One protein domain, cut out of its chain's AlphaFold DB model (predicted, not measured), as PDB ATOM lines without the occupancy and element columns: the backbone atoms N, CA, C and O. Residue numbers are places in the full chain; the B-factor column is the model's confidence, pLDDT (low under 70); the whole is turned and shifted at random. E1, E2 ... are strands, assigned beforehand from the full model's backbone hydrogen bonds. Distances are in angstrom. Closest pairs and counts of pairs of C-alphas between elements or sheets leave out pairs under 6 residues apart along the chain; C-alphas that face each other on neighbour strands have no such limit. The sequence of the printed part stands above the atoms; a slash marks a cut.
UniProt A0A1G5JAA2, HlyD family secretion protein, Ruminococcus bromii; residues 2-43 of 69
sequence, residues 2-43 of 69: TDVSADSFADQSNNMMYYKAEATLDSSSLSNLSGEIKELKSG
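AT A GLANCE: This is residues 2 to 43 of the 69 residues of the protein "HlyD family secretion protein" of Ruminococcus bromii (UniProt A0A1G5JAA2). What is the shape? With little regular structure, two small hairpins, E1 with E2 and E3 with E4, stand at opposite ends of an open arch, joined by residues 19 to 28. Residues 3 to 4 pair antiparallel with 21 to 22. What makes it up? The printed part has 42 residues, no named helix and four strands, E1 to E4 in chain order, in two antiparallel sheets; its class is all strand, with 12 residues in named elements. It is extended, radius of gyration of the C-alphas 15.5 A, spanning 41 by 23 by 18 A.

IN THESE COORDINATES: Where are E1 and E2? E1 is residues 9 to 11, 6.6 A long, from C-alpha 9 at (25.354, 63.196, -34.359); E2 is residues 16 to 18, 6.5 A. And E3 and E4? They are residues 29 to 31 and 37 to 39, each 6.8 A, ending at C-alpha 39 (36.550, 35.522, -34.529).

HOW THE PARTS SIT: How do strands pair? Hairpin E1 and E2 is antiparallel at 137 degrees, N 9 and O 18 being 2.8 A apart, within hydrogen-bond range. Hairpin E3 and E4 is antiparallel at 154 degrees, with N 30 and O 38 at 2.9 A. Do the hairpins meet? E1 and E2 are apart from E3 and E4.

THE WHOLE: How long is it? The farthest C-alphas, Asn 15 and Gly 35, are 41.0 A apart. Is it continuous and confident? The printed part has no cut and no long link, and no printed residue is under 70 in pLDDT.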
ATOM      1  N   THR A   2      23.782  48.475 -45.232       80.88
ATOM      2  CA  THR A   2      22.373  48.084 -45.142       80.88
ATOM      3  C   THR A   2      21.485  49.266 -44.794       80.88
ATOM      4  O   THR A   2      20.372  49.331 -45.301       80.88
ATOM      5  N   ASP A   3      21.988  50.211 -43.996       85.75
ATOM      6  CA  ASP A   3      21.260  51.428 -43.641       85.75
ATOM      7  C   ASP A   3      22.209  52.579 -43.273       85.75
ATOM      8  O   ASP A   3      23.386  52.361 -42.959       85.75
ATOM      9  N   VAL A   4      21.699  53.808 -43.321       86.75
ATOM     10  CA  VAL A   4      22.377  55.016 -42.837       86.75
ATOM     11  C   VAL A   4      21.396  55.800 -41.972       86.75
ATOM     12  O   VAL A   4      20.260  56.030 -42.374       86.75
ATOM     13  N   SER A   5      21.834  56.240 -40.791       88.94
ATOM     14  CA  SER A   5      20.978  56.973 -39.861       88.94
ATOM     15  C   SER A   5      20.416  58.247 -40.491       88.94
ATOM     16  O   SER A   5      21.152  59.023 -41.096       88.94
ATOM     17  N   ALA A   6      19.118  58.489 -40.297       86.19
ATOM     18  CA  ALA A   6      18.471  59.723 -40.744       86.19
ATOM     19  C   ALA A   6      19.007  60.953 -39.995       86.19
ATOM     20  O   ALA A   6      19.196  62.017 -40.581       86.19
ATOM     21  N   ASP A   7      19.300  60.776 -38.705       89.75
ATOM     22  CA  ASP A   7      19.842  61.828 -37.859       89.75
ATOM     23  C   ASP A   7      21.370  61.776 -37.830       89.75
ATOM     24  O   ASP A   7      21.990  60.711 -37.699       89.75
ATOM     25  N   SER A   8      21.981  62.955 -37.911       88.50
ATOM     26  CA  SER A   8      23.405  63.144 -37.655       88.50
ATOM     27  C   SER A   8      23.681  63.305 -36.161       88.50
ATOM     28  O   SER A   8      22.865  63.880 -35.437       88.50
ATOM     29  N   PHE A   9      24.866  62.908 -35.707       89.06
ATOM     30  CA  PHE A   9      25.354  63.196 -34.359       89.06
ATOM     31  C   PHE A   9      26.638  64.028 -34.410       89.06
ATOM     32  O   PHE A   9      27.446  63.885 -35.325       89.06
ATOM     33  N   ALA A  10      26.814  64.909 -33.427       85.94
ATOM     34  CA  ALA A  10      28.017  65.721 -33.304       85.94
ATOM     35  C   ALA A  10      29.100  64.943 -32.554       85.94
ATOM     36  O   ALA A  10      28.852  64.408 -31.470       85.94
ATOM     37  N   ASP A  11      30.308  64.922 -33.100       83.88
ATOM     38  CA  ASP A  11      31.489  64.536 -32.342       83.88
ATOM     39  C   ASP A  11      31.983  65.738 -31.535       83.88
ATOM     40  O   ASP A  11      32.345  66.783 -32.086       83.88
ATOM     41  N   GLN A  12      31.996  65.579 -30.213       75.00
ATOM     42  CA  GLN A  12      32.414  66.620 -29.277       75.00
ATOM     43  C   GLN A  12      33.905  66.959 -29.390       75.00
ATOM     44  O   GLN A  12      34.308  68.023 -28.928       75.00
ATOM     45  N   SER A  13      34.718  66.087 -29.993       79.62
ATOM     46  CA  SER A  13      36.160  66.316 -30.125       79.62
ATOM     47  C   SER A  13      36.507  67.298 -31.245       79.62
ATOM     48  O   SER A  13      37.337  68.183 -31.050       79.62
ATOM     49  N   ASN A  14      35.830  67.186 -32.393       80.75
ATOM     50  CA  ASN A  14      36.202  67.891 -33.623       80.75
ATOM     51  C   ASN A  14      35.086  68.783 -34.192       80.75
ATOM     52  O   ASN A  14      35.255  69.354 -35.269       80.75
ATOM     53  N   ASN A  15      33.946  68.908 -33.500       80.19
ATOM     54  CA  ASN A  15      32.791  69.712 -33.924       80.19
ATOM     55  C   ASN A  15      32.283  69.353 -35.341       80.19
ATOM     56  O   ASN A  15      31.733  70.188 -36.060       80.19
ATOM     57  N   MET A  16      32.498  68.100 -35.747       85.12
ATOM     58  CA  MET A  16      32.043  67.540 -37.015       85.12
ATOM     59  C   MET A  16      30.779  66.714 -36.797       85.12
ATOM     60  O   MET A  16      30.630  66.034 -35.780       85.12
ATOM     61  N   MET A  17      29.876  66.769 -37.775       87.06
ATOM     62  CA  MET A  17      28.656  65.969 -37.787       87.06
ATOM     63  C   MET A  17      28.907  64.665 -38.538       87.06
ATOM     64  O   MET A  17      29.440  64.674 -39.648       87.06
ATOM     65  N   TYR A  18      28.488  63.555 -37.946       88.12
ATOM     66  CA  TYR A  18      28.630  62.217 -38.501       88.12
ATOM     67  C   TYR A  18      27.270  61.544 -38.634       88.12
ATOM     68  O   TYR A  18      26.335  61.840 -37.891       88.12
ATOM     69  N   TYR A  19      27.188  60.590 -39.555       88.00
ATOM     70  CA  TYR A  19      26.049  59.692 -39.710       88.00
ATOM     71  C   TYR A  19      26.491  58.273 -39.370       88.00
ATOM     72  O   TYR A  19      27.629  57.886 -39.650       88.00
ATOM     73  N   LYS A  20      25.610  57.491 -38.747       87.25
ATOM     74  CA  LYS A  20      25.885  56.081 -38.458       87.25
ATOM     75  C   LYS A  20      25.524  55.261 -39.686       87.25
ATOM     76  O   LYS A  20      24.384  55.306 -40.127       87.25
ATOM     77  N   ALA A  21      26.482  54.513 -40.218       86.25
ATOM     78  CA  ALA A  21      26.234  53.533 -41.265       86.25
ATOM     79  C   ALA A  21      26.202  52.132 -40.651       86.25
ATOM     80  O   ALA A  21      27.095  51.774 -39.880       86.25
ATOM     81  N   GLU A  22      25.194  51.345 -41.006       85.56
ATOM     82  CA  GLU A  22      25.080  49.946 -40.615       85.56
ATOM     83  C   GLU A  22      25.464  49.035 -41.788       85.56
ATOM     84  O   GLU A  22      25.218  49.331 -42.965       85.56
ATOM     85  N   ALA A  23      26.120  47.922 -41.476       84.00
ATOM     86  CA  ALA A  23      26.450  46.883 -42.437       84.00
ATOM     87  C   ALA A  23      26.407  45.519 -41.750       84.00
ATOM     88  O   ALA A  23      26.871  45.362 -40.623       84.00
ATOM     89  N   THR A  24      25.880  44.525 -42.456       83.88
ATOM     90  CA  THR A  24      25.839  43.138 -42.002       83.88
ATOM     91  C   THR A  24      27.026  42.363 -42.563       83.88
ATOM     92  O   THR A  24      27.389  42.531 -43.729       83.88
ATOM     93  N   LEU A  25      27.620  41.502 -41.739       82.88
ATOM     94  CA  LEU A  25      28.560  40.474 -42.178       82.88
ATOM     95  C   LEU A  25      27.874  39.111 -42.085       82.88
ATOM     96  O   LEU A  25      27.279  38.792 -41.059       82.88
ATOM     97  N   ASP A  26      28.026  38.293 -43.123       80.62
ATOM     98  CA  ASP A  26      27.458  36.938 -43.164       80.62
ATOM     99  C   ASP A  26      28.213  35.944 -42.261       80.62
ATOM    100  O   ASP A  26      27.719  34.859 -41.967       80.62
ATOM    101  N   SER A  27      29.423  36.303 -41.819       79.94
ATOM    102  CA  SER A  27      30.301  35.456 -41.010       79.94
ATOM    103  C   SER A  27      30.847  36.212 -39.803       79.94
ATOM    104  O   SER A  27      31.342  37.333 -39.921       79.94
ATOM    105  N   SER A  28      30.825  35.554 -38.644       78.81
ATOM    106  CA  SER A  28      31.465  36.021 -37.411       78.81
ATOM    107  C   SER A  28      32.966  35.719 -37.358       78.81
ATOM    108  O   SER A  28      33.634  36.140 -36.417       78.81
ATOM    109  N   SER A  29      33.516  35.001 -38.342       81.50
ATOM    110  CA  SER A  29      34.947  34.705 -38.455       81.50
ATOM    111  C   SER A  29      35.521  35.225 -39.770       81.50
ATOM    112  O   SER A  29      34.962  34.962 -40.838       81.50
ATOM    113  N   LEU A  30      36.653  35.922 -39.696       82.38
ATOM    114  CA  LEU A  30      37.382  36.438 -40.852       82.38
ATOM    115  C   LEU A  30      38.731  35.736 -40.979       82.38
ATOM    116  O   LEU A  30      39.438  35.552 -39.987       82.38
ATOM    117  N   SER A  31      39.094  35.370 -42.207       82.38
ATOM    118  CA  SER A  31      40.414  34.841 -42.544       82.38
ATOM    119  C   SER A  31      41.270  35.920 -43.199       82.38
ATOM    120  O   SER A  31      40.808  36.591 -44.124       82.38
ATOM    121  N   ASN A  32      42.521  36.070 -42.768       82.94
ATOM    122  CA  ASN A  32      43.476  36.936 -43.460       82.94
ATOM    123  C   ASN A  32      44.156  36.215 -44.644       82.94
ATOM    124  O   ASN A  32      44.001  35.010 -44.840       82.94
ATOM    125  N   LEU A  33      44.950  36.960 -45.425       81.00
ATOM    126  CA  LEU A  33      45.738  36.429 -46.553       81.00
ATOM    127  C   LEU A  33      46.769  35.364 -46.135       81.00
ATOM    128  O   LEU A  33      47.219  34.584 -46.968       81.00
ATOM    129  N   SER A  34      47.141  35.330 -44.854       84.62
ATOM    130  CA  SER A  34      48.066  34.354 -44.270       84.62
ATOM    131  C   SER A  34      47.368  33.072 -43.793       84.62
ATOM    132  O   SER A  34      48.041  32.166 -43.309       84.62
ATOM    133  N   GLY A  35      46.040  32.974 -43.932       83.50
ATOM    134  CA  GLY A  35      45.251  31.810 -43.524       83.50
ATOM    135  C   GLY A  35      44.891  31.767 -42.036       83.50
ATOM    136  O   GLY A  35      44.307  30.784 -41.583       83.50
ATOM    137  N   GLU A  36      45.198  32.812 -41.265       86.25
ATOM    138  CA  GLU A  36      44.760  32.912 -39.873       86.25
ATOM    139  C   GLU A  36      43.280  33.284 -39.822       86.25
ATOM    140  O   GLU A  36      42.861  34.289 -40.402       86.25
ATOM    141  N   ILE A  37      42.504  32.494 -39.085       86.00
ATOM    142  CA  ILE A  37      41.087  32.746 -38.834       86.00
ATOM    143  C   ILE A  37      40.958  33.420 -37.471       86.00
ATOM    144  O   ILE A  37      41.438  32.896 -36.464       86.00
ATOM    145  N   LYS A  38      40.295  34.575 -37.428       84.88
ATOM    146  CA  LYS A  38      39.948  35.272 -36.187       84.88
ATOM    147  C   LYS A  38      38.445  35.457 -36.077       84.88
ATOM    148  O   LYS A  38      37.779  35.837 -37.037       84.88
ATOM    149  N   GLU A  39      37.933  35.222 -34.877       85.50
ATOM    150  CA  GLU A  39      36.550  35.522 -34.529       85.50
ATOM    151  C   GLU A  39      36.379  37.000 -34.180       85.50
ATOM    152  O   GLU A  39      37.190  37.591 -33.459       85.50
ATOM    153  N   LEU A  40      35.292  37.578 -34.673       85.69
ATOM    154  CA  LEU A  40      34.850  38.924 -34.356       85.69
ATOM    155  C   LEU A  40      34.147  38.929 -33.000       85.69
ATOM    156  O   LEU A  40      33.293  38.089 -32.716       85.69
ATOM    157  N   LYS A  41      34.484  39.909 -32.164       86.38
ATOM    158  CA  LYS A  41      33.820  40.146 -30.879       86.38
ATOM    159  C   LYS A  41      33.261  41.558 -30.843       86.38
ATOM    160  O   LYS A  41      33.834  42.483 -31.416       86.38
ATOM    161  N   SER A  42      32.152  41.719 -30.128       83.44
ATOM    162  CA  SER A  42      31.569  43.037 -29.883       83.44
ATOM    163  C   SER A  42      32.584  43.964 -29.205       83.44
ATOM    164  O   SER A  42      33.328  43.535 -28.321       83.44
ATOM    165  N   GLY A  43      32.626  45.223 -29.642       84.12
ATOM    166  CA  GLY A  43      33.552  46.239 -29.139       84.12
ATOM    167  C   GLY A  43      34.924  46.274 -29.822       84.12
ATOM    168  O   GLY A  43      35.754  47.097 -29.446       84.12
TER     169      GLY A  43